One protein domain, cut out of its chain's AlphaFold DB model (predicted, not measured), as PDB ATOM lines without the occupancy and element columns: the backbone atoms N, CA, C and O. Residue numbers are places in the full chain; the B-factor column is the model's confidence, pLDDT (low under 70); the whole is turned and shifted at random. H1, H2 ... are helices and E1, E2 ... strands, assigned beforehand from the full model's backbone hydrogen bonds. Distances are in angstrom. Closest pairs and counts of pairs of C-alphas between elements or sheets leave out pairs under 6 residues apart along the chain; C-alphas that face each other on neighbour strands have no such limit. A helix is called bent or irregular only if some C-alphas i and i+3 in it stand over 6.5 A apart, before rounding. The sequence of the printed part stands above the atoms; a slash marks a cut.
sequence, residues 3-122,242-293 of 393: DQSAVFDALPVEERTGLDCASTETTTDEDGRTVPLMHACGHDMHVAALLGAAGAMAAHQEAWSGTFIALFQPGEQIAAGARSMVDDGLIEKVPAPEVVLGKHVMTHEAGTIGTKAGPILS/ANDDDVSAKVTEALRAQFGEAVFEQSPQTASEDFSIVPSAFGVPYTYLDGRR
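Overview. This is residues 3 to 122 and 242 to 293 of the 393 residues of a protein of Kocuria palustris (UniProt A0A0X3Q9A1). A strongly twisted sheet of six strands has H1 and H4 packed over one face and the short H5 over the other, with H2 and H3 near H5. A small hairpin, E2 and E3, lies far from this body at the end of the long link from E1. The printed part has 172 residues, with order along the chain E1 E2 E3 H1 E4 H2 H3 E5 E6 E7 H4 E8 H5 E9; the six-stranded sheet is mixed, in the order E4 E1 E5 E9 E6 E8. The class is mixed, helices and strands, and the whole is compact, with a radius of gyration of the C-alphas of 17.0 A and spans of 47 by 40 by 35 A.

Along the chain. The sheet holds E4, residues 68 to 73, 15.9 A long; E1, residues 3 to 7, beginning at C-alpha (177.414, 220.399, 160.655); E5, residues 99 to 104, 17.1 A; E9, residues 286 to 291, 16.7 A, ending at (165.008, 207.522, 162.294); E6, residues 113 to 115; and E8, residues 263 to 265. H1 is residues 43 to 59, 24.2 A, and H4 residues 245 to 262, 20.4 A. H2 is residues 81 to 87, H3 90 to 93 and H5 277 to 282. E2 is residues 26 to 28, E3 34 to 36 and E7 118 to 121.

Arrangement. E4 and E1 are parallel, with N 6 and O 71 2.9 A apart, within hydrogen-bond range; so are E5 and E9, with N 104 and O 289 at 2.8 A. E9 and E6 are antiparallel, with N 114 and O 290 at 2.8 A. E4, H2 H3 and E5 form a split strand-helix-strand unit, two strands running the same way with E1 between them, its crossover right-handed. H1 is on the sheet at a height of 8.8 A, over E4 and E1; the closest C-alphas of H1 and E1 are His 46 and Ala 6, 5.2 A. H4 is on the same face at 6.8 A; it is irregular, C-alphas 258 and 261 being 9.7 A apart, with a kink of 80 degrees near residue 256. H5 is on the opposite face at 9.2 A and touches H2, closest at C-alphas 277 and 82, 5.9 A. Every O i to N i+4 pair is within range in H1, H2 and H5, and 12 of 14 in H4; H3 is too short for one.

Size, cuts and confidence. C-alphas 31 and 62, the farthest apart, are 52.1 A from each other. Residues 123 to 241 are not printed, with 8.5 A between C-alphas 122 and 242. The links E1 to E2 and E8 to H5 are long. Residues 3 to 7 and 292 to 293 have pLDDT under 70.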
ATOM      1  N   ASP A   3     177.426 220.985 161.995       38.41
ATOM      2  CA  ASP A   3     177.414 220.399 160.655       38.41
ATOM      3  C   ASP A   3     176.341 219.302 160.588       38.41
ATOM      4  O   ASP A   3     176.148 218.582 161.569       38.41
ATOM      5  N   GLN A   4     175.614 219.203 159.476       53.25
ATOM      6  CA  GLN A   4     174.745 218.062 159.176       53.25
ATOM      7  C   GLN A   4     175.190 217.427 157.862       53.25
ATOM      8  O   GLN A   4     175.211 218.108 156.833       53.25
ATOM      9  N   SER A   5     175.501 216.131 157.898       58.47
ATOM     10  CA  SER A   5     175.897 215.375 156.711       58.47
ATOM     11  C   SER A   5     174.723 214.620 156.079       58.47
ATOM     12  O   SER A   5     173.824 214.129 156.767       58.47
ATOM     13  N   ALA A   6     174.738 214.516 154.751       57.69
ATOM     14  CA  ALA A   6     173.876 213.622 153.985       57.69
ATOM     15  C   ALA A   6     174.668 212.958 152.858       57.69
ATOM     16  O   ALA A   6     175.392 213.633 152.123       57.69
ATOM     17  N   VAL A   7     174.488 211.652 152.699       67.25
ATOM     18  CA  VAL A   7     175.060 210.850 151.609       67.25
ATOM     19  C   VAL A   7     174.110 210.821 150.409       67.25
ATOM     20  O   VAL A   7     172.902 210.976 150.591       67.25
ATOM     21  N   PHE A   8     174.624 210.707 149.177       78.25
ATOM     22  CA  PHE A   8     173.800 210.871 147.962       78.25
ATOM     23  C   PHE A   8     173.990 209.830 146.852       78.25
ATOM     24  O   PHE A   8     173.395 209.965 145.785       78.25
ATOM     25  N   ASP A   9     174.807 208.804 147.052       79.06
ATOM     26  CA  ASP A   9     174.990 207.706 146.101       79.06
ATOM     27  C   ASP A   9     173.819 206.697 146.096       79.06
ATOM     28  O   ASP A   9     172.967 206.663 146.986       79.06
ATOM     29  N   ALA A  10     173.733 205.908 145.021       85.00
ATOM     30  CA  ALA A  10     172.722 204.870 144.796       85.00
ATOM     31  C   ALA A  10     173.385 203.483 144.720       85.00
ATOM     32  O   ALA A  10     174.607 203.379 144.638       85.00
ATOM     33  N   LEU A  11     172.582 202.418 144.710       84.94
ATOM     34  CA  LEU A  11     173.044 201.027 144.674       84.94
ATOM     35  C   LEU A  11     172.697 200.337 143.344       84.94
ATOM     36  O   LEU A  11     171.674 200.685 142.743       84.94
ATOM     37  N   PRO A  12     173.489 199.331 142.904       87.81
ATOM     38  CA  PRO A  12     173.256 198.571 141.675       87.81
ATOM     39  C   PRO A  12     172.102 197.557 141.832       87.81
ATOM     40  O   PRO A  12     172.285 196.342 141.743       87.81
ATOM     41  N   VAL A  13     170.905 198.056 142.138       90.06
ATOM     42  CA  VAL A  13     169.706 197.277 142.466       90.06
ATOM     43  C   VAL A  13     168.570 197.692 141.540       90.06
ATOM     44  O   VAL A  13     168.332 198.875 141.315       90.06
ATOM     45  N   GLU A  14     167.847 196.708 141.004       93.69
ATOM     46  CA  GLU A  14     166.621 196.964 140.249       93.69
ATOM     47  C   GLU A  14     165.522 197.449 141.196       93.69
ATOM     48  O   GLU A  14     165.122 196.732 142.121       93.69
ATOM     49  N   GLU A  15     165.002 198.651 140.955       94.62
ATOM     50  CA  GLU A  15     163.892 199.155 141.747       94.62
ATOM     51  C   GLU A  15     162.588 198.434 141.391       94.62
ATOM     52  O   GLU A  15     162.046 198.552 140.295       94.62
ATOM     53  N   ARG A  16     162.048 197.697 142.365       94.81
ATOM     54  CA  ARG A  16     160.807 196.916 142.217       94.81
ATOM     55  C   ARG A  16     159.701 197.388 143.158       94.81
ATOM     56  O   ARG A  16     158.838 196.608 143.554       94.81
ATOM     57  N   THR A  17     159.739 198.665 143.534       93.56
ATOM     58  CA  THR A  17     158.785 199.285 144.467       93.56
ATOM     59  C   THR A  17     157.408 199.498 143.838       93.56
ATOM     60  O   THR A  17     156.403 199.478 144.546       93.56
ATOM     61  N   GLY A  18     157.353 199.689 142.514       94.12
ATOM     62  CA  GLY A  18     156.128 200.024 141.784       94.12
ATOM     63  C   GLY A  18     155.630 201.453 142.032       94.12
ATOM     64  O   GLY A  18     154.480 201.749 141.717       94.12
ATOM     65  N   LEU A  19     156.462 202.321 142.618       93.75
ATOM     66  CA  LEU A  19     156.150 203.736 142.816       93.75
ATOM     67  C   LEU A  19     156.224 204.504 141.490       93.75
ATOM     68  O   LEU A  19     157.035 204.185 140.625       93.75
ATOM     69  N   ASP A  20     155.443 205.579 141.366       95.00
ATOM     70  CA  ASP A  20     155.466 206.453 140.178       95.00
ATOM     71  C   ASP A  20     156.841 207.104 139.943       95.00
ATOM     72  O   ASP A  20     157.182 207.464 138.820       95.00
ATOM     73  N   CYS A  21     157.623 207.271 141.013       90.25
ATOM     74  CA  CYS A  21     158.980 207.807 140.986       90.25
ATOM     75  C   CYS A  21     160.067 206.722 141.034       90.25
ATOM     76  O   CYS A  21     161.207 207.050 141.355       90.25
ATOM     77  N   ALA A  22     159.725 205.457 140.769       94.69
ATOM     78  CA  ALA A  22     160.705 204.378 140.745       94.69
ATOM     79  C   ALA A  22     161.774 204.634 139.674       94.69
ATOM     80  O   ALA A  22     161.469 205.048 138.551       94.69
ATOM     81  N   SER A  23     163.027 204.377 140.027       95.00
ATOM     82  CA  SER A  23     164.164 204.527 139.136       95.00
ATOM     83  C   SER A  23     164.065 203.582 137.939       95.00
ATOM     84  O   SER A  23     163.798 202.386 138.070       95.00
ATOM     85  N   THR A  24     164.340 204.129 136.757       94.31
ATOM     86  CA  THR A  24     164.556 203.379 135.510       94.31
ATOM     87  C   THR A  24     165.986 203.538 134.993       94.31
ATOM     88  O   THR A  24     166.282 203.159 133.859       94.31
ATOM     89  N   GLU A  25     166.860 204.153 135.792       94.75
ATOM     90  CA  GLU A  25     168.223 204.491 135.401       94.75
ATOM     91  C   GLU A  25     169.156 203.280 135.504       94.75
ATOM     92  O   GLU A  25     168.945 202.346 136.283       94.75
ATOM     93  N   THR A  26     170.220 203.312 134.705       93.88
ATOM     94  CA  THR A  26     171.272 202.290 134.695       93.88
ATOM     95  C   THR A  26     172.644 202.954 134.660       93.88
ATOM     96  O   THR A  26     172.782 204.080 134.180       93.88
ATOM     97  N   THR A  27     173.667 202.254 135.142       91.00
ATOM     98  CA  THR A  27     175.071 202.670 135.039       91.00
ATOM     99  C   THR A  27     175.950 201.509 134.585       91.00
ATOM    100  O   THR A  27     175.475 200.388 134.407       91.00
ATOM    101  N   THR A  28     177.231 201.778 134.366       90.19
ATOM    102  CA  THR A  28     178.252 200.761 134.122       90.19
ATOM    103  C   THR A  28     178.997 200.477 135.424       90.19
ATOM    104  O   THR A  28     179.500 201.413 136.042       90.19
ATOM    105  N   ASP A  29     179.037 199.212 135.845       84.19
ATOM    106  CA  ASP A  29     179.831 198.777 137.000       84.19
ATOM    107  C   ASP A  29     181.333 198.695 136.663       84.19
ATOM    108  O   ASP A  29     181.754 198.908 135.521       84.19
ATOM    109  N   GLU A  30     182.164 198.389 137.660       79.88
ATOM    110  CA  GLU A  30     183.622 198.280 137.493       79.88
ATOM    111  C   GLU A  30     184.038 197.176 136.504       79.88
ATOM    112  O   GLU A  30     185.081 197.275 135.857       79.88
ATOM    113  N   ASP A  31     183.187 196.165 136.319       82.88
ATOM    114  CA  ASP A  31     183.381 195.064 135.375       82.88
ATOM    115  C   ASP A  31     182.881 195.397 133.954       82.88
ATOM    116  O   ASP A  31     182.885 194.543 133.059       82.88
ATOM    117  N   GLY A  32     182.434 196.635 133.718       89.44
ATOM    118  CA  GLY A  32     181.938 197.090 132.424       89.44
ATOM    119  C   GLY A  32     180.519 196.615 132.095       89.44
ATOM    120  O   GLY A  32     180.092 196.727 130.941       89.44
ATOM    121  N   ARG A  33     179.775 196.071 133.063       90.88
ATOM    122  CA  ARG A  33     178.401 195.597 132.867       90.88
ATOM    123  C   ARG A  33     177.410 196.723 133.106       90.88
ATOM    124  O   ARG A  33     177.570 197.538 134.007       90.88
ATOM    125  N   THR A  34     176.346 196.750 132.310       95.19
ATOM    126  CA  THR A  34     175.210 197.640 132.566       95.19
ATOM    127  C   THR A  34     174.381 197.093 133.728       95.19
ATOM    128  O   THR A  34     173.868 195.979 133.637       95.19
ATOM    129  N   VAL A  35     174.230 197.883 134.789       92.88
ATOM    130  CA  VAL A  35     173.495 197.537 136.013       92.88
ATOM    131  C   VAL A  35     172.405 198.578 136.311       92.88
ATOM    132  O   VAL A  35     172.600 199.757 136.009       92.88
ATOM    133  N   PRO A  36     171.247 198.180 136.869       95.00
ATOM    134  CA  PRO A  36     170.197 199.114 137.286       95.00
ATOM    135  C   PRO A  36     170.620 199.932 138.509       95.00
ATOM    136  O   PRO A  36     171.481 199.492 139.259       95.00
ATOM    137  N   LEU A  37     170.002 201.094 138.724       92.94
ATOM    138  CA  LEU A  37     170.250 201.945 139.891       92.94
ATOM    139  C   LEU A  37     168.991 202.171 140.728       92.94
ATOM    140  O   LEU A  37     167.932 202.465 140.182       92.94
ATOM    141  N   MET A  38     169.135 202.137 142.053       93.75
ATOM    142  CA  MET A  38     168.083 202.473 143.018       93.75
ATOM    143  C   MET A  38     168.689 203.128 144.267       93.75
ATOM    144  O   MET A  38     169.702 202.654 144.783       93.75
ATOM    145  N   HIS A  39     168.034 204.145 144.836       92.81
ATOM    146  CA  HIS A  39     168.344 204.633 146.191       92.81
ATOM    147  C   HIS A  39     167.804 203.676 147.269       92.81
ATOM    148  O   HIS A  39     166.980 204.029 148.108       92.81
ATOM    149  N   ALA A  40     168.280 202.430 147.254       89.94
ATOM    150  CA  ALA A  40     167.797 201.370 148.139       89.94
ATOM    151  C   ALA A  40     168.188 201.568 149.620       89.94
ATOM    152  O   ALA A  40     167.594 200.930 150.486       89.94
ATOM    153  N   CYS A  41     169.131 202.474 149.910       90.12
ATOM    154  CA  CYS A  41     169.534 202.865 151.267       90.12
ATOM    155  C   CYS A  41     168.875 204.184 151.747       90.12
ATOM    156  O   CYS A  41     169.060 204.610 152.883       90.12
ATOM    157  N   GLY A  42     168.065 204.844 150.903       90.31
ATOM    158  CA  GLY A  42     167.357 206.081 151.266       90.31
ATOM    159  C   GLY A  42     168.211 207.358 151.267       90.31
ATOM    160  O   GLY A  42     167.840 208.336 151.918       90.31
ATOM    161  N   HIS A  43     169.341 207.362 150.556       92.12
ATOM    162  CA  HIS A  43     170.245 208.517 150.438       92.12
ATOM    163  C   HIS A  43     169.562 209.728 149.772       92.12
ATOM    164  O   HIS A  43     169.785 210.880 150.141       92.12
ATOM    165  N   ASP A  44     168.619 209.480 148.865       92.06
ATOM    166  CA  ASP A  44     167.719 210.498 148.320       92.06
ATOM    167  C   ASP A  44     166.917 211.232 149.411       92.06
ATOM    168  O   ASP A  44     166.798 212.462 149.389       92.06
ATOM    169  N   MET A  45     166.408 210.503 150.409       91.38
ATOM    170  CA  MET A  45     165.721 211.084 151.562       91.38
ATOM    171  C   MET A  45     166.675 211.908 152.434       91.38
ATOM    172  O   MET A  45     166.260 212.950 152.948       91.38
ATOM    173  N   HIS A  46     167.931 211.485 152.609       93.50
ATOM    174  CA  HIS A  46     168.922 212.243 153.386       93.50
ATOM    175  C   HIS A  46     169.229 213.582 152.719       93.50
ATOM    176  O   HIS A  46     169.141 214.624 153.369       93.50
ATOM    177  N   VAL A  47     169.477 213.573 151.405       93.88
ATOM    178  CA  VAL A  47     169.699 214.791 150.611       93.88
ATOM    179  C   VAL A  47     168.490 215.716 150.689       93.88
ATOM    180  O   VAL A  47     168.638 216.906 150.975       93.88
ATOM    181  N   ALA A  48     167.281 215.187 150.480       95.00
ATOM    182  CA  ALA A  48     166.057 215.978 150.549       95.00
ATOM    183  C   ALA A  48     165.849 216.598 151.942       95.00
ATOM    184  O   ALA A  48     165.461 217.765 152.052       95.00
ATOM    185  N   ALA A  49     166.125 215.839 153.008       93.69
ATOM    186  CA  ALA A  49     166.018 216.313 154.382       93.69
ATOM    187  C   ALA A  49     167.040 217.418 154.688       93.69
ATOM    188  O   ALA A  49     166.652 218.457 155.226       93.69
ATOM    189  N   LEU A  50     168.308 217.238 154.303       95.62
ATOM    190  CA  LEU A  50     169.363 218.222 154.547       95.62
ATOM    191  C   LEU A  50     169.155 219.505 153.734       95.62
ATOM    192  O   LEU A  50     169.301 220.601 154.272       95.62
ATOM    193  N   LEU A  51     168.733 219.400 152.469       97.12
ATOM    194  CA  LEU A  51     168.346 220.568 151.669       97.12
ATOM    195  C   LEU A  51     167.185 221.335 152.318       97.12
ATOM    196  O   LEU A  51     167.208 222.567 152.371       97.12
ATOM    197  N   GLY A  52     166.187 220.620 152.846       96.69
ATOM    198  CA  GLY A  52     165.080 221.218 153.590       96.69
ATOM    199  C   GLY A  52     165.540 221.933 154.864       96.69
ATOM    200  O   GLY A  52     165.126 223.067 155.112       96.69
ATOM    201  N   ALA A  53     166.427 221.306 155.641       95.12
ATOM    202  CA  ALA A  53     167.008 221.890 156.848       95.12
ATOM    203  C   ALA A  53     167.832 223.144 156.525       95.12
ATOM    204  O   ALA A  53     167.591 224.199 157.109       95.12
ATOM    205  N   ALA A  54     168.728 223.073 155.539       96.12
ATOM    206  CA  ALA A  54     169.523 224.212 155.083       96.12
ATOM    207  C   ALA A  54     168.633 225.376 154.612       96.12
ATOM    208  O   ALA A  54     168.874 226.530 154.972       96.12
ATOM    209  N   GLY A  55     167.562 225.076 153.871       97.44
ATOM    210  CA  GLY A  55     166.570 226.065 153.452       97.44
ATOM    211  C   GLY A  55     165.851 226.733 154.628       97.44
ATOM    212  O   GLY A  55     165.717 227.956 154.646       97.44
ATOM    213  N   ALA A  56     165.433 225.957 155.632       96.81
ATOM    214  CA  ALA A  56     164.788 226.484 156.834       96.81
ATOM    215  C   ALA A  56     165.742 227.360 157.664       96.81
ATOM    216  O   ALA A  56     165.375 228.468 158.053       96.81
ATOM    217  N   MET A  57     166.985 226.914 157.870       96.38
ATOM    218  CA  MET A  57     168.011 227.683 158.583       96.38
ATOM    219  C   MET A  57     168.307 229.012 157.875       96.38
ATOM    220  O   MET A  57     168.408 230.055 158.523       96.38
ATOM    221  N   ALA A  58     168.384 229.003 156.540       96.88
ATOM    222  CA  ALA A  58     168.610 230.207 155.745       96.88
ATOM    223  C   ALA A  58     167.420 231.185 155.771       96.88
ATOM    224  O   ALA A  58     167.634 232.399 155.717       96.88
ATOM    225  N   ALA A  59     166.186 230.676 155.848       98.06
ATOM    226  CA  ALA A  59     164.964 231.481 155.857       98.06
ATOM    227  C   ALA A  59     164.643 232.117 157.221       98.06
ATOM    228  O   ALA A  59     163.921 233.110 157.255       98.06
ATOM    229  N   HIS A  60     165.178 231.563 158.312       97.19
ATOM    230  CA  HIS A  60     164.850 231.948 159.690       97.19
ATOM    231  C   HIS A  60     166.080 232.403 160.485       97.19
ATOM    232  O   HIS A  60     166.259 232.022 161.640       97.19
ATOM    233  N   GLN A  61     166.955 233.205 159.874       96.38
ATOM    234  CA  GLN A  61     168.205 233.677 160.495       96.38
ATOM    235  C   GLN A  61     167.988 234.494 161.778       96.38
ATOM    236  O   GLN A  61     168.900 234.625 162.583       96.38
ATOM    237  N   GLU A  62     166.791 235.035 161.998       97.62
ATOM    238  CA  GLU A  62     166.391 235.716 163.231       97.62
ATOM    239  C   GLU A  62     166.109 234.766 164.404       97.62
ATOM    240  O   GLU A  62     166.101 235.201 165.555       97.62
ATOM    241  N   ALA A  63     165.862 233.483 164.126       96.31
ATOM    242  CA  ALA A  63     165.499 232.476 165.121       96.31
ATOM    243  C   ALA A  63     166.710 231.715 165.689       96.31
ATOM    244  O   ALA A  63     166.551 230.915 166.612       96.31
ATOM    245  N   TRP A  64     167.914 231.938 165.153       96.69
ATOM    246  CA  TRP A  64     169.134 231.262 165.591       96.69
ATOM    247  C   TRP A  64     170.375 232.150 165.423       96.69
ATOM    248  O   TRP A  64     170.319 233.237 164.856       96.69
ATOM    249  N   SER A  65     171.514 231.706 165.955       96.44
ATOM    250  CA  SER A  65     172.793 232.409 165.829       96.44
ATOM    251  C   SER A  65     173.942 231.419 165.660       96.44
ATOM    252  O   SER A  65     173.931 230.348 166.267       96.44
ATOM    253  N   GLY A  66     174.937 231.781 164.844       95.19
ATOM    254  CA  GLY A  66     176.146 230.991 164.606       95.19
ATOM    255  C   GLY A  66     176.347 230.636 163.134       95.19
ATOM    256  O   GLY A  66     176.065 231.433 162.241       95.19
ATOM    257  N   THR A  67     176.849 229.428 162.885       95.12
ATOM    258  CA  THR A  67     177.079 228.890 161.538       95.12
ATOM    259  C   THR A  67     176.546 227.465 161.451       95.12
ATOM    260  O   THR A  67     176.766 226.662 162.364       95.12
ATOM    261  N   PHE A  68     175.840 227.188 160.358       95.81
ATOM    262  CA  PHE A  68     175.348 225.872 159.972       95.81
ATOM    263  C   PHE A  68     176.070 225.462 158.690       95.81
ATOM    264  O   PHE A  68     176.087 226.237 157.730       95.81
ATOM    265  N   ILE A  69     176.680 224.281 158.699       96.50
ATOM    266  CA  ILE A  69     177.357 223.696 157.539       96.50
ATOM    267  C   ILE A  69     176.477 222.537 157.071       96.50
ATOM    268  O   ILE A  69     175.977 221.766 157.886       96.50
ATOM    269  N   ALA A  70     176.200 222.488 155.770       96.31
ATOM    270  CA  ALA A  70     175.486 221.381 155.150       96.31
ATOM    271  C   ALA A  70     176.482 220.628 154.272       96.31
ATOM    272  O   ALA A  70     176.923 221.165 153.250       96.31
ATOM    273  N   LEU A  71     176.843 219.416 154.680       96.12
ATOM    274  CA  LEU A  71     177.835 218.597 153.999       96.12
ATOM    275  C   LEU A  71     177.151 217.491 153.191       96.12
ATOM    276  O   LEU A  71     176.463 216.636 153.740       96.12
ATOM    277  N   PHE A  72     177.347 217.490 151.873       95.94
ATOM    278  CA  PHE A  72     176.810 216.460 150.982       95.94
ATOM    279  C   PHE A  72     177.943 215.537 150.540       95.94
ATOM    280  O   PHE A  72     178.835 215.964 149.804       95.94
ATOM    281  N   GLN A  73     177.905 214.292 151.001       95.06
ATOM    282  CA  GLN A  73     178.977 213.318 150.840       95.06
ATOM    283  C   GLN A  73     178.664 212.319 149.703       95.06
ATOM    284  O   GLN A  73     177.594 211.707 149.706       95.06
ATOM    285  N   PRO A  74     179.553 212.136 148.710       93.19
ATOM    286  CA  PRO A  74     179.423 211.066 147.714       93.19
ATOM    287  C   PRO A  74     179.852 209.711 148.292       93.19
ATOM    288  O   PRO A  74     180.540 209.693 149.294       93.19
ATOM    289  N   GLY A  75     179.577 208.601 147.601       89.56
ATOM    290  CA  GLY A  75     180.382 207.368 147.685       89.56
ATOM    291  C   GLY A  75     180.492 206.678 149.052       89.56
ATOM    292  O   GLY A  75     181.538 206.089 149.335       89.56
ATOM    293  N   GLU A  76     179.454 206.749 149.885       90.69
ATOM    294  CA  GLU A  76     179.390 206.019 151.162       90.69
ATOM    295  C   GLU A  76     179.359 204.501 150.936       90.69
ATOM    296  O   GLU A  76     180.071 203.752 151.606       90.69
ATOM    297  N   GLN A  77     178.645 204.042 149.903       85.38
ATOM    298  CA  GLN A  77     178.411 202.615 149.643       85.38
ATOM    299  C   GLN A  77     179.682 201.831 149.279       85.38
ATOM    300  O   GLN A  77     179.661 200.604 149.230       85.38
ATOM    301  N   ILE A  78     180.782 202.537 149.012       84.38
ATOM    302  CA  ILE A  78     182.107 201.979 148.697       84.38
ATOM    303  C   ILE A  78     183.181 202.419 149.707       84.38
ATOM    304  O   ILE A  78     184.373 202.341 149.421       84.38
ATOM    305  N   ALA A  79     182.773 202.956 150.864       88.38
ATOM    306  CA  ALA A  79     183.646 203.455 151.932       88.38
ATOM    307  C   ALA A  79     184.693 204.500 151.486       88.38
ATOM    308  O   ALA A  79     185.746 204.647 152.112       88.38
ATOM    309  N   ALA A  80     184.458 205.195 150.371       90.25
ATOM    310  CA  ALA A  80     185.449 206.085 149.764       90.25
ATOM    311  C   ALA A  80     185.093 207.562 149.934       90.25
ATOM    312  O   ALA A  80     185.965 208.428 149.828       90.25
ATOM    313  N   GLY A  81     183.818 207.851 150.167       93.44
ATOM    314  CA  GLY A  81     183.222 209.172 150.165       93.44
ATOM    315  C   GLY A  81     183.867 210.165 151.106       93.44
ATOM    316  O   GLY A  81     184.498 211.139 150.680       93.44
ATOM    317  N   ALA A  82     183.714 209.896 152.397       95.75
ATOM    318  CA  ALA A  82     184.209 210.752 153.459       95.75
ATOM    319  C   ALA A  82     185.728 210.949 153.354       95.75
ATOM    320  O   ALA A  82     186.236 212.069 153.452       95.75
ATOM    321  N   ARG A  83     186.460 209.862 153.073       95.31
ATOM    322  CA  ARG A  83     187.916 209.891 152.891       95.31
ATOM    323  C   ARG A  83     188.327 210.750 151.703       95.31
ATOM    324  O   ARG A  83     189.199 211.594 151.859       95.31
ATOM    325  N   SER A  84     187.662 210.601 150.558       96.25
ATOM    326  CA  SER A  84     187.952 211.395 149.358       96.25
ATOM    327  C   SER A  84     187.723 212.886 149.589       96.25
ATOM    328  O   SER A  84     188.482 213.704 149.080       96.25
ATOM    329  N   MET A  85     186.708 213.259 150.377       97.25
ATOM    330  CA  MET A  85     186.496 214.660 150.749       97.25
ATOM    331  C   MET A  85     187.645 215.192 151.609       97.25
ATOM    332  O   MET A  85     188.149 216.283 151.346       97.25
ATOM    333  N   VAL A  86     188.072 214.428 152.619       97.25
ATOM    334  CA  VAL A  86     189.211 214.793 153.475       97.25
ATOM    335  C   VAL A  86     190.499 214.908 152.657       97.25
ATOM    336  O   VAL A  86     191.193 215.914 152.775       97.25
ATOM    337  N   ASP A  87     190.777 213.938 151.786       97.38
ATOM    338  CA  ASP A  87     191.973 213.909 150.938       97.38
ATOM    339  C   ASP A  87     191.971 215.035 149.884       97.38
ATOM    340  O   ASP A  87     193.031 215.548 149.523       97.38
ATOM    341  N   ASP A  88     190.793 215.487 149.437       97.50
ATOM    342  CA  ASP A  88     190.629 216.692 148.607       97.50
ATOM    343  C   ASP A  88     190.697 217.997 149.433       97.50
ATOM    344  O   ASP A  88     190.387 219.081 148.942       97.50
ATOM    345  N   GLY A  89     191.115 217.946 150.698       97.31
ATOM    346  CA  GLY A  89     191.374 219.124 151.525       97.31
ATOM    347  C   GLY A  89     190.121 219.773 152.118       97.31
ATOM    348  O   GLY A  89     190.021 221.002 152.201       97.31
ATOM    349  N   LEU A  90     189.120 218.966 152.492       96.62
ATOM    350  CA  LEU A  90     187.908 219.444 153.173       96.62
ATOM    351  C   LEU A  90     188.240 220.322 154.390       96.62
ATOM    352  O   LEU A  90     187.608 221.363 154.578       96.62
ATOM    353  N   ILE A  91     189.238 219.925 155.184       96.44
ATOM    354  CA  ILE A  91     189.598 220.597 156.440       96.44
ATOM    355  C   ILE A  91     190.203 221.991 156.218       96.44
ATOM    356  O   ILE A  91     190.068 222.865 157.070       96.44
ATOM    357  N   GLU A  92     190.830 222.235 155.065       96.00
ATOM    358  CA  GLU A  92     191.338 223.552 154.673       96.00
ATOM    359  C   GLU A  92     190.260 224.414 154.002       96.00
ATOM    360  O   GLU A  92     190.325 225.646 154.048       96.00
ATOM    361  N   LYS A  93     189.284 223.777 153.344       96.31
ATOM    362  CA  LYS A  93     188.231 224.447 152.564       96.31
ATOM    363  C   LYS A  93     187.048 224.908 153.418       96.31
ATOM    364  O   LYS A  93     186.363 225.856 153.032       96.31
ATOM    365  N   VAL A  94     186.786 224.246 154.543       94.56
ATOM    366  CA  VAL A  94     185.606 224.466 155.390       94.56
ATOM    367  C   VAL A  94     186.050 224.757 156.829       94.56
ATOM    368  O   VAL A  94     186.920 224.057 157.343       94.56
ATOM    369  N   PRO A  95     185.489 225.777 157.510       93.69
ATOM    370  CA  PRO A  95     185.824 226.030 158.908       93.69
ATOM    371  C   PRO A  95     185.422 224.841 159.786       93.69
ATOM    372  O   PRO A  95     184.331 224.298 159.625       93.69
ATOM    373  N   ALA A  96     186.279 224.485 160.745       94.81
ATOM    374  CA  ALA A  96     185.995 223.401 161.677       94.81
ATOM    375  C   ALA A  96     184.692 223.678 162.462       94.81
ATOM    376  O   ALA A  96     184.587 224.731 163.107       94.81
ATOM    377  N   PRO A  97     183.691 222.778 162.410       96.50
ATOM    378  CA  PRO A  97     182.495 222.897 163.235       96.50
ATOM    379  C   PRO A  97     182.817 222.600 164.708       96.50
ATOM    380  O   PRO A  97     183.884 222.104 165.039       96.50
ATOM    381  N   GLU A  98     181.884 222.886 165.618       97.06
ATOM    382  CA  GLU A  98     182.025 222.480 167.031       97.06
ATOM    383  C   GLU A  98     181.459 221.076 167.274       97.06
ATOM    384  O   GLU A  98     181.811 220.419 168.248       97.06
ATOM    385  N   VAL A  99     180.544 220.643 166.405       97.56
ATOM    386  CA  VAL A  99     179.894 219.336 166.440       97.56
ATOM    387  C   VAL A  99     179.443 218.951 165.032       97.56
ATOM    388  O   VAL A  99     178.962 219.806 164.280       97.56
ATOM    389  N   VAL A 100     179.553 217.668 164.696       97.88
ATOM    390  CA  VAL A 100     178.993 217.096 163.462       97.88
ATOM    391  C   VAL A 100     177.815 216.191 163.808       97.88
ATOM    392  O   VAL A 100     177.872 215.395 164.744       97.88
ATOM    393  N   LEU A 101     176.723 216.325 163.066       97.38
ATOM    394  CA  LEU A 101     175.507 215.540 163.224       97.38
ATOM    395  C   LEU A 101     175.285 214.715 161.954       97.38
ATOM    396  O   LEU A 101     175.247 215.259 160.853       97.38
ATOM    397  N   GLY A 102     175.108 213.410 162.111       95.00
ATOM    398  CA  GLY A 102     174.749 212.501 161.024       95.00
ATOM    399  C   GLY A 102     173.388 211.869 161.274       95.00
ATOM    400  O   GLY A 102     172.920 211.799 162.417       95.00
ATOM    401  N   LYS A 103     172.725 211.413 160.211       92.69
ATOM    402  CA  LYS A 103     171.491 210.643 160.350       92.69
ATOM    403  C   LYS A 103     171.305 209.635 159.225       92.69
ATOM    404  O   LYS A 103     171.381 210.024 158.066       92.69
ATOM    405  N   HIS A 104     170.857 208.430 159.573       93.50
ATOM    406  CA  HIS A 104     170.318 207.467 158.620       93.50
ATOM    407  C   HIS A 104     168.797 207.305 158.720       93.50
ATOM    408  O   HIS A 104     168.158 207.515 159.760       93.50
ATOM    409  N   VAL A 105     168.194 206.877 157.609       90.19
ATOM    410  CA  VAL A 105     166.813 206.387 157.597       90.19
ATOM    411  C   VAL A 105     166.831 204.882 157.812       90.19
ATOM    412  O   VAL A 105     167.414 204.148 157.029       90.19
ATOM    413  N   MET A 106     166.193 204.413 158.877       83.25
ATOM    414  CA  MET A 106     166.194 202.991 159.234       83.25
ATOM    415  C   MET A 106     164.783 202.410 159.205       83.25
ATOM    416  O   MET A 106     163.782 203.131 159.173       83.25
ATOM    417  N   THR A 107     164.675 201.083 159.232       78.50
ATOM    418  CA  THR A 107     163.398 200.357 159.139       78.50
ATOM    419  C   THR A 107     162.613 200.307 160.456       78.50
ATOM    420  O   THR A 107     161.761 199.436 160.631       78.50
ATOM    421  N   HIS A 108     162.864 201.237 161.381       78.12
ATOM    422  CA  HIS A 108     162.081 201.390 162.609       78.12
ATOM    423  C   HIS A 108     160.623 201.783 162.320       78.12
ATOM    424  O   HIS A 108     160.214 202.025 161.174       78.12
ATOM    425  N   GLU A 109     159.815 201.857 163.378       84.19
ATOM    426  CA  GLU A 109     158.462 202.393 163.282       84.19
ATOM    427  C   GLU A 109     158.493 203.822 162.718       84.19
ATOM    428  O   GLU A 109     159.304 204.667 163.107       84.19
ATOM    429  N   ALA A 110     157.615 204.095 161.755       87.19
ATOM    430  CA  ALA A 110     157.549 205.396 161.111       87.19
ATOM    431  C   ALA A 110     157.153 206.485 162.122       87.19
ATOM    432  O   ALA A 110     156.098 206.416 162.744       87.19
ATOM    433  N   GLY A 111     157.973 207.527 162.224       87.88
ATOM    434  CA  GLY A 111     157.804 208.626 163.174       87.88
ATOM    435  C   GLY A 111     158.709 208.559 164.389       87.88
ATOM    436  O   GLY A 111     158.621 209.457 165.218       87.88
ATOM    437  N   THR A 112     159.572 207.548 164.483       92.56
ATOM    438  CA  THR A 112     160.489 207.375 165.612       92.56
ATOM    439  C   THR A 112     161.917 207.801 165.278       92.56
ATOM    440  O   THR A 112     162.323 207.830 164.108       92.56
ATOM    441  N   ILE A 113     162.668 208.150 166.323       93.94
ATOM    442  CA  ILE A 113     164.082 208.525 166.265       93.94
ATOM    443  C   ILE A 113     164.851 207.670 167.275       93.94
ATOM    444  O   ILE A 113     164.582 207.721 168.476       93.94
ATOM    445  N   GLY A 114     165.793 206.881 166.768       93.69
ATOM    446  CA  GLY A 114     166.735 206.094 167.547       93.69
ATOM    447  C   GLY A 114     167.954 206.934 167.912       93.69
ATOM    448  O   GLY A 114     168.569 207.581 167.064       93.69
ATOM    449  N   THR A 115     168.302 206.919 169.192       95.12
ATOM    450  CA  THR A 115     169.490 207.587 169.739       95.12
ATOM    451  C   THR A 115     170.343 206.566 170.477       95.12
ATOM    452  O   THR A 115     169.812 205.609 171.046       95.12
ATOM    453  N   LYS A 116     171.663 206.741 170.457       93.94
ATOM    454  CA  LYS A 116     172.587 205.906 171.222       93.94
ATOM    455  C   LYS A 116     173.893 206.654 171.477       93.94
ATOM    456  O   LYS A 116     174.448 207.216 170.542       93.94
ATOM    457  N   ALA A 117     174.377 206.616 172.714       96.25
ATOM    458  CA  ALA A 117     175.744 206.993 173.063       96.25
ATOM    459  C   ALA A 117     176.702 205.798 172.883       96.25
ATOM    460  O   ALA A 117     176.288 204.631 173.025       96.25
ATOM    461  N   GLY A 118     177.964 206.085 172.557       95.69
ATOM    462  CA  GLY A 118     178.966 205.078 172.226       95.69
ATOM    463  C   GLY A 118     178.710 204.383 170.877       95.69
ATOM    464  O   GLY A 118     178.075 204.964 169.992       95.69
ATOM    465  N   PRO A 119     179.200 203.141 170.690       95.12
ATOM    466  CA  PRO A 119     179.102 202.411 169.422       95.12
ATOM    467  C   PRO A 119     177.662 202.282 168.915       95.12
ATOM    468  O   PRO A 119     176.841 201.627 169.555       95.12
ATOM    469  N   ILE A 120     177.354 202.887 167.767       95.38
ATOM    470  CA  ILE A 120     176.026 202.852 167.133       95.38
ATOM    471  C   ILE A 120     176.025 202.027 165.843       95.38
ATOM    472  O   ILE A 120     175.078 201.271 165.632       95.38
ATOM    473  N   LEU A 121     177.092 202.099 165.041       95.19
ATOM    474  CA  LEU A 121     177.311 201.254 163.861       95.19
ATOM    475  C   LEU A 121     178.665 200.553 163.978       95.19
ATOM    476  O   LEU A 121     179.598 201.078 164.588       95.19
ATOM    477  N   SER A 122     178.768 199.355 163.414       96.00
ATOM    478  CA  SER A 122     179.984 198.542 163.482       96.00
ATOM    479  C   SER A 122     181.088 199.089 162.581       96.00
ATOM    480  O   SER A 122     180.808 199.606 161.502       96.00
ATOM    481  N   ALA A 242     181.078 205.538 166.657       96.62
ATOM    482  CA  ALA A 242     180.849 205.623 168.091       96.62
ATOM    483  C   ALA A 242     180.546 207.070 168.471       96.62
ATOM    484  O   ALA A 242     181.410 207.940 168.390       96.62
ATOM    485  N   ASN A 243     179.303 207.319 168.866       97.56
ATOM    486  CA  ASN A 243     178.855 208.659 169.199       97.56
ATOM    487  C   ASN A 243     179.489 209.151 170.500       97.56
ATOM    488  O   ASN A 243     179.607 208.392 171.462       97.56
ATOM    489  N   ASP A 244     179.816 210.442 170.535       98.31
ATOM    490  CA  ASP A 244     180.282 211.123 171.740       98.31
ATOM    491  C   ASP A 244     179.168 211.157 172.797       98.31
ATOM    492  O   ASP A 244     178.018 211.491 172.484       98.31
ATOM    493  N   ASP A 245     179.488 210.794 174.039       97.44
ATOM    494  CA  ASP A 245     178.494 210.627 175.107       97.44
ATOM    495  C   ASP A 245     177.770 211.944 175.442       97.44
ATOM    496  O   ASP A 245     176.537 211.964 175.552       97.44
ATOM    497  N   ASP A 246     178.507 213.054 175.537       97.75
ATOM    498  CA  ASP A 246     177.970 214.360 175.933       97.75
ATOM    499  C   ASP A 246     177.120 214.975 174.815       97.75
ATOM    500  O   ASP A 246     176.011 215.476 175.052       97.75
ATOM    501  N   VAL A 247     177.601 214.905 173.569       97.75
ATOM    502  CA  VAL A 247     176.836 215.342 172.395       97.75
ATOM    503  C   VAL A 247     175.570 214.505 172.240       97.75
ATOM    504  O   VAL A 247     174.490 215.072 172.040       97.75
ATOM    505  N   SER A 248     175.669 213.180 172.379       97.31
ATOM    506  CA  SER A 248     174.516 212.279 172.272       97.31
ATOM    507  C   SER A 248     173.467 212.594 173.327       97.31
ATOM    508  O   SER A 248     172.282 212.686 172.998       97.31
ATOM    509  N   ALA A 249     173.879 212.798 174.581       97.12
ATOM    510  CA  ALA A 249     172.970 213.131 175.672       97.12
ATOM    511  C   ALA A 249     172.218 214.439 175.389       97.12
ATOM    512  O   ALA A 249     170.987 214.475 175.458       97.12
ATOM    513  N   LYS A 250     172.943 215.484 174.976       97.88
ATOM    514  CA  LYS A 250     172.369 216.800 174.671       97.88
ATOM    515  C   LYS A 250     171.396 216.760 173.494       97.88
ATOM    516  O   LYS A 250     170.320 217.357 173.554       97.88
ATOM    517  N   VAL A 251     171.756 216.063 172.417       97.00
ATOM    518  CA  VAL A 251     170.885 215.912 171.242       97.00
ATOM    519  C   VAL A 251     169.655 215.074 171.589       97.00
ATOM    520  O   VAL A 251     168.541 215.448 171.225       97.00
ATOM    521  N   THR A 252     169.820 213.999 172.359       96.75
ATOM    522  CA  THR A 252     168.709 213.154 172.817       96.75
ATOM    523  C   THR A 252     167.730 213.931 173.695       96.75
ATOM    524  O   THR A 252     166.520 213.807 173.514       96.75
ATOM    525  N   GLU A 253     168.223 214.765 174.614       97.62
ATOM    526  CA  GLU A 253     167.386 215.636 175.445       97.62
ATOM    527  C   GLU A 253     166.573 216.618 174.589       97.62
ATOM    528  O   GLU A 253     165.353 216.706 174.744       97.62
ATOM    529  N   ALA A 254     167.218 217.292 173.632       97.31
ATOM    530  CA  ALA A 254     166.547 218.223 172.725       97.31
ATOM    531  C   ALA A 254     165.469 217.529 171.872       97.31
ATOM    532  O   ALA A 254     164.366 218.053 171.701       97.31
ATOM    533  N   LEU A 255     165.760 216.325 171.372       96.25
ATOM    534  CA  LEU A 255     164.800 215.525 170.616       96.25
ATOM    535  C   LEU A 255     163.629 215.075 171.495       96.25
ATOM    536  O   LEU A 255     162.481 215.192 171.070       96.25
ATOM    537  N   ARG A 256     163.879 214.604 172.723       96.94
ATOM    538  CA  ARG A 256     162.820 214.198 173.665       96.94
ATOM    539  C   ARG A 256     161.926 215.367 174.057       96.94
ATOM    540  O   ARG A 256     160.713 215.191 174.132       96.94
ATOM    541  N   ALA A 257     162.487 216.560 174.242       97.56
ATOM    542  CA  ALA A 257     161.702 217.760 174.520       97.56
ATOM    543  C   ALA A 257     160.716 218.092 173.385       97.56
ATOM    544  O   ALA A 257     159.610 218.561 173.649       97.56
ATOM    545  N   GLN A 258     161.093 217.821 172.131       96.31
ATOM    546  CA  GLN A 258     160.273 218.121 170.957       96.31
ATOM    547  C   GLN A 258     159.313 216.986 170.561       96.31
ATOM    548  O   GLN A 258     158.198 217.252 170.113       96.31
ATOM    549  N   PHE A 259     159.749 215.731 170.675       94.94
ATOM    550  CA  PHE A 259     159.061 214.565 170.107       94.94
ATOM    551  C   PHE A 259     158.580 213.552 171.157       94.94
ATOM    552  O   PHE A 259     157.851 212.620 170.813       94.94
ATOM    553  N   GLY A 260     158.938 213.731 172.432       95.38
ATOM    554  CA  GLY A 260     158.508 212.878 173.540       95.38
ATOM    555  C   GLY A 260     158.866 211.406 173.328       95.38
ATOM    556  O   GLY A 260     159.995 211.073 172.970       95.38
ATOM    557  N   GLU A 261     157.871 210.536 173.510       92.31
ATOM    558  CA  GLU A 261     157.981 209.069 173.424       92.31
ATOM    559  C   GLU A 261     158.393 208.539 172.040       92.31
ATOM    560  O   GLU A 261     158.714 207.364 171.894       92.31
ATOM    561  N   ALA A 262     158.409 209.382 171.002       94.12
ATOM    562  CA  ALA A 262     158.916 208.988 169.690       94.12
ATOM    563  C   ALA A 262     160.452 208.826 169.658       94.12
ATOM    564  O   ALA A 262     160.989 208.304 168.677       94.12
ATOM    565  N   VAL A 263     161.161 209.277 170.699       95.88
ATOM    566  CA  VAL A 263     162.619 209.155 170.827       95.88
ATOM    567  C   VAL A 263     162.960 208.013 171.770       95.88
ATOM    568  O   VAL A 263     162.676 208.080 172.967       95.88
ATOM    569  N   PHE A 264     163.633 206.992 171.252       93.69
ATOM    570  CA  PHE A 264     164.002 205.807 172.018       93.69
ATOM    571  C   PHE A 264     165.515 205.573 171.992       93.69
ATOM    572  O   PHE A 264     166.239 206.072 171.126       93.69
ATOM    573  N   GLU A 265     166.000 204.825 172.982       93.25
ATOM    574  CA  GLU A 265     167.375 204.333 172.989       93.25
ATOM    575  C   GLU A 265     167.450 203.059 172.150       93.25
ATOM    576  O   GLU A 265     166.731 202.091 172.414       93.25
ATOM    577  N   GLN A 266     168.295 203.060 171.123       90.44
ATOM    578  CA  GLN A 266     168.433 201.917 170.230       90.44
ATOM    579  C   GLN A 266     169.612 201.018 170.600       90.44
ATOM    580  O   GLN A 266     170.573 201.439 171.240       90.44
ATOM    581  N   SER A 267     169.549 199.762 170.161       91.00
ATOM    582  CA  SER A 267     170.712 198.871 170.175       91.00
ATOM    583  C   SER A 267     171.655 199.212 169.015       91.00
ATOM    584  O   SER A 267     171.165 199.666 167.979       91.00
ATOM    585  N   PRO A 268     172.977 198.985 169.154       91.44
ATOM    586  CA  PRO A 268     173.896 199.142 168.032       91.44
ATOM    587  C   PRO A 268     173.479 198.273 166.836       91.44
ATOM    588  O   PRO A 268     173.035 197.133 167.016       91.44
ATOM    589  N   GLN A 269     173.639 198.807 165.628       91.56
ATOM    590  CA  GLN A 269     173.306 198.140 164.370       91.56
ATOM    591  C   GLN A 269     174.564 197.581 163.706       91.56
ATOM    592  O   GLN A 269     175.617 198.212 163.691       91.56
ATOM    593  N   THR A 270     174.446 196.404 163.094       92.06
ATOM    594  CA  THR A 270     175.587 195.706 162.475       92.06
ATOM    595  C   THR A 270     175.964 196.257 161.098       92.06
ATOM    596  O   THR A 270     176.786 195.661 160.406       92.06
ATOM    597  N   ALA A 271     175.318 197.342 160.663       90.75
ATOM    598  CA  ALA A 271     175.732 198.105 159.493       90.75
ATOM    599  C   ALA A 271     177.054 198.838 159.779       90.75
ATOM    600  O   ALA A 271     177.514 198.885 160.923       90.75
ATOM    601  N   SER A 272     177.659 199.396 158.737       93.00
ATOM    602  CA  SER A 272     178.836 200.260 158.837       93.00
ATOM    603  C   SER A 272     178.633 201.497 157.980       93.00
ATOM    604  O   SER A 272     177.738 201.503 157.144       93.00
ATOM    605  N   GLU A 273     179.432 202.522 158.242       93.25
ATOM    606  CA  GLU A 273     179.240 203.872 157.722       93.25
ATOM    607  C   GLU A 273     180.594 204.599 157.768       93.25
ATOM    608  O   GLU A 273     181.383 204.379 158.694       93.25
ATOM    609  N   ASP A 274     180.896 205.424 156.763       95.31
ATOM    610  CA  ASP A 274     182.167 206.156 156.661       95.31
ATOM    611  C   ASP A 274     182.066 207.596 157.202       95.31
ATOM    612  O   ASP A 274     183.089 208.270 157.356       95.31
ATOM    613  N   PHE A 275     180.861 208.036 157.593       96.31
ATOM    614  CA  PHE A 275     180.570 209.321 158.243       96.31
ATOM    615  C   PHE A 275     181.624 209.760 159.258       96.31
ATOM    616  O   PHE A 275     182.044 210.917 159.231       96.31
ATOM    617  N   SER A 276     182.052 208.869 160.165       96.06
ATOM    618  CA  SER A 276     182.919 209.243 161.290       96.06
ATOM    619  C   SER A 276     184.324 209.683 160.861       96.06
ATOM    620  O   SER A 276     185.017 210.333 161.648       96.06
ATOM    621  N   ILE A 277     184.729 209.440 159.607       97.19
ATOM    622  CA  ILE A 277     185.985 209.946 159.035       97.19
ATOM    623  C   ILE A 277     186.004 211.480 159.026       97.19
ATOM    624  O   ILE A 277     187.027 212.072 159.375       97.19
ATOM    625  N   VAL A 278     184.890 212.135 158.679       97.12
ATOM    626  CA  VAL A 278     184.810 213.605 158.607       97.12
ATOM    627  C   VAL A 278     185.031 214.277 159.971       97.12
ATOM    628  O   VAL A 278     185.983 215.053 160.090       97.12
ATOM    629  N   PRO A 279     184.228 214.012 161.025       97.00
ATOM    630  CA  PRO A 279     184.457 214.618 162.331       97.00
ATOM    631  C   PRO A 279     185.808 214.216 162.929       97.00
ATOM    632  O   PRO A 279     186.449 215.047 163.571       97.00
ATOM    633  N   SER A 280     186.293 212.995 162.664       96.50
ATOM    634  CA  SER A 280     187.632 212.572 163.095       96.50
ATOM    635  C   SER A 280     188.737 213.414 162.453       96.50
ATOM    636  O   SER A 280     189.679 213.799 163.141       96.50
ATOM    637  N   ALA A 281     188.616 213.754 161.165       97.31
ATOM    638  CA  ALA A 281     189.575 214.614 160.471       97.31
ATOM    639  C   ALA A 281     189.580 216.053 161.012       97.31
ATOM    640  O   ALA A 281     190.637 216.679 161.082       97.31
ATOM    641  N   PHE A 282     188.423 216.566 161.439       96.81
ATOM    642  CA  PHE A 282     188.326 217.860 162.124       96.81
ATOM    643  C   PHE A 282     188.742 217.806 163.605       96.81
ATOM    644  O   PHE A 282     189.019 218.853 164.190       96.81
ATOM    645  N   GLY A 283     188.792 216.619 164.219       96.94
ATOM    646  CA  GLY A 283     189.067 216.446 165.648       96.94
ATOM    647  C   GLY A 283     187.926 216.934 166.547       96.94
ATOM    648  O   GLY A 283     188.181 217.506 167.606       96.94
ATOM    649  N   VAL A 284     186.676 216.757 166.109       97.44
ATOM    650  CA  VAL A 284     185.475 217.306 166.766       97.44
ATOM    651  C   VAL A 284     184.502 216.190 167.157       97.44
ATOM    652  O   VAL A 284     184.450 215.160 166.479       97.44
ATOM    653  N   PRO A 285     183.710 216.365 168.232       97.94
ATOM    654  CA  PRO A 285     182.748 215.356 168.646       97.94
ATOM    655  C   PRO A 285     181.565 215.285 167.673       97.94
ATOM    656  O   PRO A 285     181.242 216.245 166.962       97.94
ATOM    657  N   TYR A 286     180.883 214.141 167.660       97.94
ATOM    658  CA  TYR A 286     179.744 213.915 166.780       97.94
ATOM    659  C   TYR A 286     178.669 213.040 167.419       97.94
ATOM    660  O   TYR A 286     178.920 212.286 168.358       97.94
ATOM    661  N   THR A 287     177.464 213.105 166.853       97.38
ATOM    662  CA  THR A 287     176.447 212.067 167.039       97.38
ATOM    663  C   THR A 287     175.809 211.720 165.703       97.38
ATOM    664  O   THR A 287     175.473 212.591 164.901       97.38
ATOM    665  N   TYR A 288     175.631 210.429 165.484       95.44
ATOM    666  CA  TYR A 288     174.895 209.838 164.386       95.44
ATOM    667  C   TYR A 288     173.571 209.285 164.915       95.44
ATOM    668  O   TYR A 288     173.524 208.706 166.002       95.44
ATOM    669  N   LEU A 289     172.485 209.508 164.185       91.75
ATOM    670  CA  LEU A 289     171.128 209.179 164.611       91.75
ATOM    671  C   LEU A 289     170.454 208.265 163.600       91.75
ATOM    672  O   LEU A 289     170.681 208.394 162.404       91.75
ATOM    673  N   ASP A 290     169.498 207.464 164.052       83.94
ATOM    674  CA  ASP A 290     168.618 206.742 163.140       83.94
ATOM    675  C   ASP A 290     167.198 207.274 163.253       83.94
ATOM    676  O   ASP A 290     166.748 207.720 164.308       83.94
ATOM    677  N   GLY A 291     166.432 207.246 162.169       72.00
ATOM    678  CA  GLY A 291     165.008 207.522 162.294       72.00
ATOM    679  C   GLY A 291     164.231 207.356 161.012       72.00
ATOM    680  O   GLY A 291     164.726 207.625 159.923       72.00
ATOM    681  N   ARG A 292     162.964 206.979 161.140       66.19
ATOM    682  CA  ARG A 292     162.058 206.844 160.000       66.19
ATOM    683  C   ARG A 292     161.025 207.951 160.035       66.19
ATOM    684  O   ARG A 292     160.392 208.185 161.059       66.19
ATOM    685  N   ARG A 293     160.806 208.637 158.915       53.84
ATOM    686  CA  ARG A 293     159.778 209.684 158.839       53.84
ATOM    687  C   ARG A 293     158.378 209.069 158.970       53.84
ATOM    688  O   ARG A 293     158.064 208.111 158.266       53.84
TER     689      ARG A 293